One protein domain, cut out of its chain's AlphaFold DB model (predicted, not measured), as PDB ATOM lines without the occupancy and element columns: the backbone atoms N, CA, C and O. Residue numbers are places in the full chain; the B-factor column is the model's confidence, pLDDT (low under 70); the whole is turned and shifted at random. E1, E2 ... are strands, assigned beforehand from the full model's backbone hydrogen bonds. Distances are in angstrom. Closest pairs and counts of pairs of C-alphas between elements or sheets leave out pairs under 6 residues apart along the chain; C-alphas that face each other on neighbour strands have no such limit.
ATOM      1  N   ILE A 355      12.472   7.499 -12.506       90.81
ATOM      2  CA  ILE A 355      11.097   7.078 -12.746       90.81
ATOM      3  C   ILE A 355      10.235   7.668 -11.640       90.81
ATOM      4  O   ILE A 355      10.458   7.378 -10.467       90.81
ATOM      5  N   THR A 356       9.238   8.453 -12.018       91.06
ATOM      6  CA  THR A 356       8.352   9.141 -11.083       91.06
ATOM      7  C   THR A 356       6.907   8.713 -11.335       91.06
ATOM      8  O   THR A 356       6.321   9.064 -12.358       91.06
ATOM      9  N   PRO A 357       6.279   7.959 -10.430       89.50
ATOM     10  CA  PRO A 357       4.853   7.671 -10.523       89.50
ATOM     11  C   PRO A 357       4.032   8.948 -10.278       89.50
ATOM     12  O   PRO A 357       4.319   9.683  -9.338       89.50
ATOM     13  N   LEU A 358       2.994   9.207 -11.080       85.94
ATOM     14  CA  LEU A 358       2.060  10.313 -10.813       85.94
ATOM     15  C   LEU A 358       1.209  10.044  -9.561       85.94
ATOM     16  O   LEU A 358       1.010   8.894  -9.179       85.94
ATOM     17  N   GLU A 359       0.642  11.095  -8.955       80.12
ATOM     18  CA  GLU A 359      -0.097  11.045  -7.672       80.12
ATOM     19  C   GLU A 359      -1.218   9.986  -7.602       80.12
ATOM     20  O   GLU A 359      -1.532   9.491  -6.522       80.12
ATOM     21  N   MET A 360      -1.808   9.604  -8.739       74.44
ATOM     22  CA  MET A 360      -2.871   8.589  -8.815       74.44
ATOM     23  C   MET A 360      -2.354   7.140  -8.850       74.44
ATOM     24  O   MET A 360      -3.136   6.197  -8.716       74.44
ATOM     25  N   VAL A 361      -1.051   6.938  -9.054       82.06
ATOM     26  CA  VAL A 361      -0.426   5.617  -9.132       82.06
ATOM     27  C   VAL A 361      -0.040   5.175  -7.723       82.06
ATOM     28  O   VAL A 361       0.819   5.772  -7.087       82.06
ATOM     29  N   SER A 362      -0.661   4.104  -7.226       82.44
ATOM     30  CA  SER A 362      -0.385   3.539  -5.893       82.44
ATOM     31  C   SER A 362       0.682   2.437  -5.893       82.44
ATOM     32  O   SER A 362       1.114   1.978  -4.832       82.44
ATOM     33  N   GLY A 363       1.123   2.011  -7.077       85.88
ATOM     34  CA  GLY A 363       2.227   1.078  -7.228       85.88
ATOM     35  C   GLY A 363       2.623   0.805  -8.675       85.88
ATOM     36  O   GLY A 363       1.867   1.090  -9.603       85.88
ATOM     37  N   ILE A 364       3.814   0.236  -8.857       86.44
ATOM     38  CA  ILE A 364       4.394  -0.095 -10.165       86.44
ATOM     39  C   ILE A 364       4.916  -1.528 -10.203       86.44
ATOM     40  O   ILE A 364       5.387  -2.069  -9.200       86.44
ATOM     41  N   VAL A 365       4.864  -2.126 -11.391       86.25
ATOM     42  CA  VAL A 365       5.467  -3.428 -11.688       86.25
ATOM     43  C   VAL A 365       6.730  -3.226 -12.518       86.25
ATOM     44  O   VAL A 365       6.676  -2.638 -13.598       86.25
ATOM     45  N   ILE A 366       7.852  -3.751 -12.033       82.50
ATOM     46  CA  ILE A 366       9.162  -3.696 -12.682       82.50
ATOM     47  C   ILE A 366       9.451  -5.060 -13.300       82.50
ATOM     48  O   ILE A 366       9.586  -6.050 -12.583       82.50
ATOM     49  N   ASN A 367       9.566  -5.112 -14.628       80.19
ATOM     50  CA  ASN A 367       9.915  -6.329 -15.360       80.19
ATOM     51  C   ASN A 367      11.404  -6.316 -15.720       80.19
ATOM     52  O   ASN A 367      11.819  -5.595 -16.625       80.19
ATOM     53  N   HIS A 368      12.204  -7.144 -15.054       72.62
ATOM     54  CA  HIS A 368      13.630  -7.294 -15.331       72.62
ATOM     55  C   HIS A 368      13.880  -8.647 -16.014       72.62
ATOM     56  O   HIS A 368      14.273  -9.634 -15.396       72.62
ATOM     57  N   THR A 369      13.580  -8.716 -17.316       56.19
ATOM     58  CA  THR A 369      13.679  -9.946 -18.129       56.19
ATOM     59  C   THR A 369      14.893  -9.974 -19.069       56.19
ATOM     60  O   THR A 369      14.995 -10.882 -19.891       56.19
ATOM     61  N   GLU A 382      20.843  14.416  -3.080       71.50
ATOM     62  CA  GLU A 382      19.883  15.429  -2.624       71.50
ATOM     63  C   GLU A 382      18.413  15.002  -2.766       71.50
ATOM     64  O   GLU A 382      17.553  15.617  -2.141       71.50
ATOM     65  N   GLU A 383      18.106  13.955  -3.545       82.38
ATOM     66  CA  GLU A 383      16.725  13.494  -3.752       82.38
ATOM     67  C   GLU A 383      16.282  12.550  -2.611       82.38
ATOM     68  O   GLU A 383      16.914  11.505  -2.414       82.38
ATOM     69  N   PRO A 384      15.234  12.889  -1.834       83.12
ATOM     70  CA  PRO A 384      14.663  11.996  -0.829       83.12
ATOM     71  C   PRO A 384      13.694  10.986  -1.463       83.12
ATOM     72  O   PRO A 384      13.236  11.167  -2.588       83.12
ATOM     73  N   ASP A 385      13.340   9.942  -0.717       89.75
ATOM     74  CA  ASP A 385      12.356   8.929  -1.110       89.75
ATOM     75  C   ASP A 385      12.682   8.209  -2.431       89.75
ATOM     76  O   ASP A 385      11.810   7.975  -3.271       89.75
ATOM     77  N   VAL A 386      13.952   7.833  -2.618       90.94
ATOM     78  CA  VAL A 386      14.416   7.149  -3.834       90.94
ATOM     79  C   VAL A 386      14.612   5.658  -3.588       90.94
ATOM     80  O   VAL A 386      15.221   5.246  -2.599       90.94
ATOM     81  N   VAL A 387      14.140   4.845  -4.529       91.56
ATOM     82  CA  VAL A 387      14.325   3.393  -4.558       91.56
ATOM     83  C   VAL A 387      15.161   3.012  -5.777       91.56
ATOM     84  O   VAL A 387      14.867   3.419  -6.898       91.56
ATOM     85  N   TYR A 388      16.188   2.201  -5.559       89.25
ATOM     86  CA  TYR A 388      17.085   1.681  -6.585       89.25
ATOM     87  C   TYR A 388      16.871   0.175  -6.729       89.25
ATOM     88  O   TYR A 388      16.960  -0.561  -5.744       89.25
ATOM     89  N   ILE A 389      16.596  -0.292  -7.947       87.31
ATOM     90  CA  ILE A 389      16.396  -1.717  -8.254       87.31
ATOM     91  C   ILE A 389      17.145  -2.025  -9.544       87.31
ATOM     92  O   ILE A 389      16.715  -1.636 -10.628       87.31
ATOM     93  N   GLY A 390      18.283  -2.709  -9.433       79.00
ATOM     94  CA  GLY A 390      19.154  -2.940 -10.585       79.00
ATOM     95  C   GLY A 390      19.639  -1.622 -11.204       79.00
ATOM     96  O   GLY A 390      20.345  -0.859 -10.551       79.00
ATOM     97  N   ASP A 391      19.278  -1.366 -12.463       74.50
ATOM     98  CA  ASP A 391      19.589  -0.132 -13.200       74.50
ATOM     99  C   ASP A 391      18.472   0.928 -13.140       74.50
ATOM    100  O   ASP A 391      18.628   2.021 -13.689       74.50
ATOM    101  N   GLN A 392      17.355   0.618 -12.478       83.25
ATOM    102  CA  GLN A 392      16.207   1.506 -12.350       83.25
ATOM    103  C   GLN A 392      16.333   2.369 -11.093       83.25
ATOM    104  O   GLN A 392      16.596   1.864  -9.998       83.25
ATOM    105  N   THR A 393      16.070   3.665 -11.250       88.56
ATOM    106  CA  THR A 393      16.015   4.633 -10.152       88.56
ATOM    107  C   THR A 393      14.614   5.220 -10.095       88.56
ATOM    108  O   THR A 393      14.164   5.824 -11.063       88.56
ATOM    109  N   ILE A 394      13.916   5.052  -8.977       90.75
ATOM    110  CA  ILE A 394      12.522   5.472  -8.802       90.75
ATOM    111  C   ILE A 394      12.485   6.581  -7.756       90.75
ATOM    112  O   ILE A 394      12.892   6.342  -6.621       90.75
ATOM    113  N   SER A 395      12.008   7.772  -8.120       91.38
ATOM    114  CA  SER A 395      11.749   8.859  -7.168       91.38
ATOM    115  C   SER A 395      10.285   8.822  -6.743       91.38
ATOM    116  O   SER A 395       9.377   8.881  -7.575       91.38
ATOM    117  N   LEU A 396      10.055   8.736  -5.437       90.38
ATOM    118  CA  LEU A 396       8.731   8.812  -4.834       90.38
ATOM    119  C   LEU A 396       8.522  10.175  -4.175       90.38
ATOM    120  O   LEU A 396       7.884  10.229  -3.135       90.38
ATOM    121  N   PHE A 397       9.043  11.277  -4.723       84.31
ATOM    122  CA  PHE A 397       9.069  12.577  -4.033       84.31
ATOM    123  C   PHE A 397       7.683  13.156  -3.670       84.31
ATOM    124  O   PHE A 397       7.578  13.904  -2.707       84.31
ATOM    125  N   HIS A 398       6.601  12.805  -4.376       79.62
ATOM    126  CA  HIS A 398       5.282  13.447  -4.220       79.62
ATOM    127  C   HIS A 398       4.694  13.373  -2.801       79.62
ATOM    128  O   HIS A 398       4.261  12.305  -2.372       79.62
ATOM    129  N   ASP A 399       4.600  14.499  -2.091       70.94
ATOM    130  CA  ASP A 399       4.153  14.571  -0.685       70.94
ATOM    131  C   ASP A 399       2.788  13.919  -0.393       70.94
ATOM    132  O   ASP A 399       2.545  13.459   0.721       70.94
ATOM    133  N   THR A 400       1.894  13.839  -1.383       71.00
ATOM    134  CA  THR A 400       0.579  13.191  -1.247       71.00
ATOM    135  C   THR A 400       0.666  11.665  -1.125       71.00
ATOM    136  O   THR A 400      -0.262  11.028  -0.621       71.00
ATOM    137  N   MET A 401       1.788  11.058  -1.521       78.06
ATOM    138  CA  MET A 401       2.021   9.621  -1.401       78.06
ATOM    139  C   MET A 401       2.507   9.259   0.004       78.06
ATOM    140  O   MET A 401       3.652   9.515   0.365       78.06
ATOM    141  N   SER A 402       1.651   8.600   0.787       82.44
ATOM    142  CA  SER A 402       2.024   8.036   2.097       82.44
ATOM    143  C   SER A 402       2.431   6.561   2.018       82.44
ATOM    144  O   SER A 402       3.289   6.100   2.778       82.44
ATOM    145  N   THR A 403       1.829   5.825   1.080       86.81
ATOM    146  CA  THR A 403       2.069   4.402   0.843       86.81
ATOM    147  C   THR A 403       2.268   4.132  -0.641       86.81
ATOM    148  O   THR A 403       1.500   4.652  -1.449       86.81
ATOM    149  N   PHE A 404       3.223   3.277  -0.998       88.81
ATOM    150  CA  PHE A 404       3.472   2.909  -2.392       88.81
ATOM    151  C   PHE A 404       3.897   1.443  -2.524       88.81
ATOM    152  O   PHE A 404       4.586   0.921  -1.650       88.81
ATOM    153  N   THR A 405       3.479   0.761  -3.590       91.12
ATOM    154  CA  THR A 405       3.795  -0.660  -3.828       91.12
ATOM    155  C   THR A 405       4.725  -0.840  -5.023       91.12
ATOM    156  O   THR A 405       4.474  -0.313  -6.100       91.12
ATOM    157  N   ILE A 406       5.778  -1.635  -4.863       91.69
ATOM    158  CA  ILE A 406       6.706  -2.000  -5.931       91.69
ATOM    159  C   ILE A 406       6.714  -3.521  -6.071       91.69
ATOM    160  O   ILE A 406       7.160  -4.244  -5.179       91.69
ATOM    161  N   SER A 407       6.237  -4.008  -7.213       90.38
ATOM    162  CA  SER A 407       6.281  -5.426  -7.568       90.38
ATOM    163  C   SER A 407       7.432  -5.685  -8.536       90.38
ATOM    164  O   SER A 407       7.525  -5.048  -9.582       90.38
ATOM    165  N   ILE A 408       8.299  -6.637  -8.212       89.00
ATOM    166  CA  ILE A 408       9.488  -6.986  -8.987       89.00
ATOM    167  C   ILE A 408       9.252  -8.335  -9.665       89.00
ATOM    168  O   ILE A 408       9.109  -9.377  -9.023       89.00
ATOM    169  N   VAL A 409       9.245  -8.320 -10.991       87.38
ATOM    170  CA  VAL A 409       9.170  -9.509 -11.836       87.38
ATOM    171  C   VAL A 409      10.545  -9.714 -12.454       87.38
ATOM    172  O   VAL A 409      10.903  -9.097 -13.456       87.38
ATOM    173  N   SER A 410      11.335 -10.580 -11.830       83.62
ATOM    174  CA  SER A 410      12.670 -10.961 -12.291       83.62
ATOM    175  C   SER A 410      12.825 -12.474 -12.236       83.62
ATOM    176  O   SER A 410      12.167 -13.129 -11.431       83.62
ATOM    177  N   ASN A 411      13.683 -13.041 -13.085       82.06
ATOM    178  CA  ASN A 411      14.069 -14.458 -13.046       82.06
ATOM    179  C   ASN A 411      15.202 -14.753 -12.041       82.06
ATOM    180  O   ASN A 411      15.592 -15.909 -11.885       82.06
ATOM    181  N   LYS A 412      15.731 -13.719 -11.381       83.75
ATOM    182  CA  LYS A 412      16.790 -13.783 -10.368       83.75
ATOM    183  C   LYS A 412      16.411 -12.933  -9.152       83.75
ATOM    184  O   LYS A 412      15.479 -12.136  -9.212       83.75
ATOM    185  N   VAL A 413      17.164 -13.084  -8.066       83.69
ATOM    186  CA  VAL A 413      17.029 -12.232  -6.877       83.69
ATOM    187  C   VAL A 413      17.591 -10.845  -7.190       83.69
ATOM    188  O   VAL A 413      18.770 -10.721  -7.527       83.69
ATOM    189  N   GLU A 414      16.762  -9.806  -7.088       86.56
ATOM    190  CA  GLU A 414      17.184  -8.421  -7.345       86.56
ATOM    191  C   GLU A 414      17.730  -7.738  -6.094       86.56
ATOM    192  O   GLU A 414      17.229  -7.943  -4.991       86.56
ATOM    193  N   MET A 415      18.741  -6.889  -6.272       86.94
ATOM    194  CA  MET A 415      19.236  -6.009  -5.212       86.94
ATOM    195  C   MET A 415      18.377  -4.747  -5.171       86.94
ATOM    196  O   MET A 415      18.300  -4.017  -6.162       86.94
ATOM    197  N   VAL A 416      17.766  -4.499  -4.018       90.56
ATOM    198  CA  VAL A 416      17.047  -3.268  -3.702       90.56
ATOM    199  C   VAL A 416      17.945  -2.425  -2.807       90.56
ATOM    200  O   VAL A 416      18.486  -2.915  -1.817       90.56
ATOM    201  N   ASP A 417      18.089  -1.153  -3.146       89.12
ATOM    202  CA  ASP A 417      18.696  -0.148  -2.279       89.12
ATOM    203  C   ASP A 417      17.763   1.059  -2.185       89.12
ATOM    204  O   ASP A 417      16.920   1.279  -3.055       89.12
ATOM    205  N   VAL A 418      17.870   1.827  -1.109       89.12
ATOM    206  CA  VAL A 418      16.978   2.959  -0.860       89.12
ATOM    207  C   VAL A 418      17.763   4.145  -0.330       89.12
ATOM    208  O   VAL A 418      18.732   4.001   0.415       89.12
ATOM    209  N   GLN A 419      17.320   5.341  -0.685       86.81
ATOM    210  CA  GLN A 419      17.834   6.586  -0.144       86.81
ATOM    211  C   GLN A 419      16.696   7.312   0.556       86.81
ATOM    212  O   GLN A 419      15.764   7.767  -0.095       86.81
ATOM    213  N   LEU A 420      16.815   7.393   1.886       80.94
ATOM    214  CA  LEU A 420      15.893   8.060   2.808       80.94
ATOM    215  C   LEU A 420      14.415   7.838   2.445       80.94
ATOM    216  O   LEU A 420      13.821   8.665   1.764       80.94
ATOM    217  N   LEU A 421      13.811   6.759   2.945       84.56
ATOM    218  CA  LEU A 421      12.377   6.516   2.774       84.56
ATOM    219  C   LEU A 421      11.590   7.052   3.973       84.56
ATOM    220  O   LEU A 421      11.468   6.393   5.010       84.56
ATOM    221  N   SER A 422      11.036   8.251   3.811       84.00
ATOM    222  CA  SER A 422      10.011   8.810   4.694       84.00
ATOM    223  C   SER A 422       8.657   8.104   4.513       84.00
ATOM    224  O   SER A 422       7.854   8.038   5.449       84.00
ATOM    225  N   LYS A 423       8.428   7.516   3.332       86.50
ATOM    226  CA  LYS A 423       7.169   6.872   2.921       86.50
ATOM    227  C   LYS A 423       7.132   5.388   3.256       86.50
ATOM    228  O   LYS A 423       8.163   4.724   3.367       86.50
ATOM    229  N   THR A 424       5.921   4.842   3.391       90.50
ATOM    230  CA  THR A 424       5.752   3.394   3.558       90.50
ATOM    231  C   THR A 424       5.776   2.716   2.192       90.50
ATOM    232  O   THR A 424       4.817   2.828   1.433       90.50
ATOM    233  N   VAL A 425       6.850   1.998   1.866       92.75
ATOM    234  CA  VAL A 425       6.992   1.343   0.554       92.75
ATOM    235  C   VAL A 425       6.936  -0.168   0.713       92.75
ATOM    236  O   VAL A 425       7.786  -0.746   1.387       92.75
ATOM    237  N   PHE A 426       5.935  -0.808   0.115       93.69
ATOM    238  CA  PHE A 426       5.784  -2.261   0.083       93.69
ATOM    239  C   PHE A 426       6.496  -2.844  -1.139       93.69
ATOM    240  O   PHE A 426       6.376  -2.316  -2.240       93.69
ATOM    241  N   PHE A 427       7.209  -3.946  -0.941       92.62
ATOM    242  CA  PHE A 427       7.964  -4.665  -1.956       92.62
ATOM    243  C   PHE A 427       7.474  -6.108  -2.039       92.62
ATOM    244  O   PHE A 427       7.332  -6.771  -1.010       92.62
ATOM    245  N   GLU A 428       7.290  -6.612  -3.255       92.00
ATOM    246  CA  GLU A 428       6.973  -8.015  -3.530       92.00
ATOM    247  C   GLU A 428       7.747  -8.499  -4.755       92.00
ATOM    248  O   GLU A 428       7.775  -7.816  -5.776       92.00
ATOM    249  N   ALA A 429       8.346  -9.684  -4.681       88.94
ATOM    250  CA  ALA A 429       9.054 -10.308  -5.789       88.94
ATOM    251  C   ALA A 429       8.793 -11.816  -5.821       88.94
ATOM    252  O   ALA A 429       9.030 -12.510  -4.832       88.94
ATOM    253  N   GLY A 430       8.375 -12.347  -6.975       82.62
ATOM    254  CA  GLY A 430       8.076 -13.779  -7.123       82.62
ATOM    255  C   GLY A 430       9.288 -14.690  -6.885       82.62
ATOM    256  O   GLY A 430       9.155 -15.730  -6.251       82.62
ATOM    257  N   ASN A 431      10.477 -14.263  -7.331       83.62
ATOM    258  CA  ASN A 431      11.754 -14.952  -7.092       83.62
ATOM    259  C   ASN A 431      12.570 -14.336  -5.941       83.62
ATOM    260  O   ASN A 431      13.713 -14.726  -5.721       83.62
ATOM    261  N   GLY A 432      11.976 -13.395  -5.202       85.50
ATOM    262  CA  GLY A 432      12.603 -12.706  -4.082       85.50
ATOM    263  C   GLY A 432      13.521 -11.540  -4.461       85.50
ATOM    264  O   GLY A 432      13.870 -11.322  -5.622       85.50
ATOM    265  N   PHE A 433      13.881 -10.753  -3.453       89.94
ATOM    266  CA  PHE A 433      14.785  -9.612  -3.543       89.94
ATOM    267  C   PHE A 433      15.657  -9.516  -2.284       89.94
ATOM    268  O   PHE A 433      15.327 -10.065  -1.231       89.94
ATOM    269  N   SER A 434      16.769  -8.799  -2.401       88.25
ATOM    270  CA  SER A 434      17.750  -8.589  -1.339       88.25
ATOM    271  C   SER A 434      17.820  -7.117  -0.962       88.25
ATOM    272  O   SER A 434      17.988  -6.269  -1.835       88.25
ATOM    273  N   PHE A 435      17.756  -6.815   0.332       88.12
ATOM    274  CA  PHE A 435      18.064  -5.500   0.888       88.12
ATOM    275  C   PHE A 435      19.199  -5.639   1.908       88.12
ATOM    276  O   PHE A 435      19.005  -6.167   3.008       88.12
ATOM    277  N   GLY A 436      20.407  -5.203   1.537       82.81
ATOM    278  CA  GLY A 436      21.617  -5.498   2.310       82.81
ATOM    279  C   GLY A 436      21.834  -7.012   2.438       82.81
ATOM    280  O   GLY A 436      21.998  -7.696   1.434       82.81
ATOM    281  N   GLU A 437      21.803  -7.530   3.666       78.00
ATOM    282  CA  GLU A 437      21.933  -8.967   3.985       78.00
ATOM    283  C   GLU A 437      20.576  -9.687   4.139       78.00
ATOM    284  O   GLU A 437      20.521 -10.861   4.500       78.00
ATOM    285  N   ILE A 438      19.458  -8.982   3.938       81.50
ATOM    286  CA  ILE A 438      18.114  -9.522   4.157       81.50
ATOM    287  C   ILE A 438      17.530  -9.976   2.816       81.50
ATOM    288  O   ILE A 438      17.396  -9.165   1.904       81.50
ATOM    289  N   HIS A 439      17.125 -11.244   2.724       84.69
ATOM    290  CA  HIS A 439      16.503 -11.836   1.534       84.69
ATOM    291  C   HIS A 439      15.011 -12.099   1.778       84.69
ATOM    292  O   HIS A 439      14.658 -12.844   2.694       84.69
ATOM    293  N   CYS A 440      14.123 -11.511   0.972       86.75
ATOM    294  CA  CYS A 440      12.671 -11.578   1.175       86.75
ATOM    295  C   CYS A 440      11.901 -11.797  -0.125       86.75
ATOM    296  O   CYS A 440      12.266 -11.275  -1.173       86.75
ATOM    297  N   TYR A 441      10.767 -12.492  -0.035       86.38
ATOM    298  CA  TYR A 441       9.757 -12.515  -1.096       86.38
ATOM    299  C   TYR A 441       8.849 -11.287  -1.038       86.38
ATOM    300  O   TYR A 441       8.510 -10.720  -2.071       86.38
ATOM    301  N   TYR A 442       8.481 -10.836   0.163       90.75
ATOM    302  CA  TYR A 442       7.783  -9.567   0.349       90.75
ATOM    303  C   TYR A 442       8.078  -8.936   1.712       90.75
ATOM    304  O   TYR A 442       8.322  -9.618   2.718       90.75
ATOM    305  N   GLY A 443       8.051  -7.609   1.746       89.44
ATOM    306  CA  GLY A 443       8.365  -6.792   2.915       89.44
ATOM    307  C   GLY A 443       7.972  -5.338   2.690       89.44
ATOM    308  O   GLY A 443       7.457  -4.986   1.636       89.44
ATOM    309  N   TYR A 444       8.185  -4.477   3.678       92.25
ATOM    310  CA  TYR A 444       7.929  -3.047   3.515       92.25
ATOM    311  C   TYR A 444       8.903  -2.195   4.311       92.25
ATOM    312  O   TYR A 444       9.383  -2.603   5.366       92.25
ATOM    313  N   PHE A 445       9.149  -0.987   3.825       89.81
ATOM    314  CA  PHE A 445       9.789   0.070   4.588       89.81
ATOM    315  C   PHE A 445       8.747   0.847   5.373       89.81
ATOM    316  O   PHE A 445       7.685   1.164   4.845       89.81
ATOM    317  N   LYS A 446       9.053   1.161   6.628       85.25
ATOM    318  CA  LYS A 446       8.298   2.111   7.445       85.25
ATOM    319  C   LYS A 446       9.285   2.885   8.310       85.25
ATOM    320  O   LYS A 446      10.118   2.267   8.963       85.25
ATOM    321  N   GLU A 447       9.196   4.215   8.307       80.00
ATOM    322  CA  GLU A 447      10.098   5.085   9.083       80.00
ATOM    323  C   GLU A 447      11.584   4.777   8.810       80.00
ATOM    324  O   GLU A 447      12.404   4.729   9.722       80.00
ATOM    325  N   ASN A 448      11.929   4.530   7.538       81.06
ATOM    326  CA  ASN A 448      13.271   4.154   7.079       81.06
ATOM    327  C   ASN A 448      13.791   2.779   7.575       81.06
ATOM    328  O   ASN A 448      14.946   2.434   7.325       81.06
ATOM    329  N   PHE A 449      12.955   1.965   8.231       85.00
ATOM    330  CA  PHE A 449      13.277   0.590   8.623       85.00
ATOM    331  C   PHE A 449      12.603  -0.424   7.702       85.00
ATOM    332  O   PHE A 449      11.399  -0.357   7.454       85.00
ATOM    333  N   PHE A 450      13.379  -1.397   7.225       88.62
ATOM    334  CA  PHE A 450      12.859  -2.498   6.423       88.62
ATOM    335  C   PHE A 450      12.312  -3.628   7.305       88.62
ATOM    336  O   PHE A 450      12.999  -4.134   8.193       88.62
ATOM    337  N   HIS A 451      11.084  -4.057   7.022       88.56
ATOM    338  CA  HIS A 451      10.400  -5.167   7.672       88.56
ATOM    339  C   HIS A 451      10.131  -6.286   6.663       88.56
ATOM    340  O   HIS A 451       9.197  -6.206   5.859       88.56
ATOM    341  N   CYS A 452      10.910  -7.364   6.739       87.12
ATOM    342  CA  CYS A 452      10.629  -8.589   5.999       87.12
ATOM    343  C   CYS A 452       9.383  -9.280   6.571       87.12
ATOM    344  O   CYS A 452       9.256  -9.427   7.788       87.12
ATOM    345  N   ARG A 453       8.448  -9.702   5.715       85.25
ATOM    346  CA  ARG A 453       7.266 -10.478   6.139       85.25
ATOM    347  C   ARG A 453       7.340 -11.935   5.716       85.25
ATOM    348  O   ARG A 453       6.753 -12.779   6.389       85.25
ATOM    349  N   ASN A 454       8.060 -12.216   4.637       83.56
ATOM    350  CA  ASN A 454       8.351 -13.562   4.179       83.56
ATOM    351  C   ASN A 454       9.808 -13.620   3.731       83.56
ATOM    352  O   ASN A 454      10.158 -13.092   2.673       83.56
ATOM    353  N   ALA A 455      10.639 -14.196   4.595       79.19
ATOM    354  CA  ALA A 455      12.052 -14.393   4.340       79.19
ATOM    355  C   ALA A 455      12.254 -15.527   3.334       79.19
ATOM    356  O   ALA A 455      11.543 -16.533   3.364       79.19
ATOM    357  N   MET A 456      13.239 -15.367   2.459       78.75
ATOM    358  CA  MET A 456      13.669 -16.457   1.596       78.75
ATOM    359  C   MET A 456      14.360 -17.539   2.429       78.75
ATOM    360  O   MET A 456      15.021 -17.242   3.424       78.75
ATOM    361  N   ASP A 457      14.200 -18.798   2.018       72.00
ATOM    362  CA  ASP A 457      14.936 -19.901   2.628       72.00
ATOM    363  C   ASP A 457      16.435 -19.746   2.342       72.00
ATOM    364  O   ASP A 457      16.820 -19.319   1.252       72.00
TER     365      ASP A 457
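What this domain is: This is residues 355 to 369 and 382 to 457 of the 996 residues of an uncharacterized protein of Entamoeba invadens IP1 (UniProt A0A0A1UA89). One twisted sheet folds back on itself like a flattened, partly closed barrel: E2, E5, the first part of E7, the last part of E8 and E9 make one wall, and E6, E3 and E4 make a smaller wall over it. The bent hairpin of E7 and E8 leads from one wall to the other, and the short strand E1 lies by E4 where the walls open toward E2. The printed part has 91 residues, with no named helix and nine named strands, E1 to E9 in order, and its class is all strand. The eight-stranded sheet is branched and mixed. The whole is compact, with a radius of gyration of the C-alphas of 12.1 A, and rounded, spanning 36 by 27 by 23 A.

Where its parts are: E1, residues 355 to 357, begins at C-alpha 355 (11.097, 7.078, -12.746). E2 is residues 363 to 368, 16.3 A long. After the cut come E3, residues 386 to 389, and E4, residues 392 to 395. E5, residues 403 to 410, is 22.8 A long and begins at C-alpha 403 (2.069, 4.402, 0.843). E6, residues 414 to 419, is 16.7 A long. E7, residues 424 to 435, is 15.4 A long and bends by 137 degrees at residue 431. E8, residues 438 to 446, is 15.6 A long and bends by 115 degrees at residue 441. E9, residues 449 to 455, is 15.6 A long and ends at C-alpha 455 (12.052, -14.393, 4.340).

How they stand to each other: E1 pairs with no named strand; its closest C-alpha to E4 is that of Ile 355, 4.5 A from that of Ile 394. E2, an edge strand, is parallel to E5 at 17 degrees, with N 366 and O 407 at 2.8 A. E3 and E4 form a hairpin, with N 387 and O 394 at 2.9 A. On the other side of E3 is antiparallel E6, with N 388 and O 417 at 2.8 A. E7 has E5 and E6 on one side, both parallel to it: residues 424 to 429 pair with E5, with N 406 and O 426 at 2.8 A, and residues 433 to 435 with E6, with N 416 and O 434 at 2.8 A. E8 is on the other side of E7, with N 427 and O 443 at 2.8 A. E7, E8 and E9 form a meander, each strand the antiparallel neighbour of the one before; between E8 and E9, N 451 and O 444 are 2.8 A apart. E3 and E5 are apart, as are E2 and E4.

The domain as a whole: The two C-alphas farthest apart, those of Thr 400 and Asp 457, are 36.3 A apart. Residues 370 to 381 are not printed; C-alphas 369 and 382 are 30.4 A apart across that cut. Of the links that are printed whole, none is long. The mean pLDDT of the printed part is 84.9, and residue 369 is under 70.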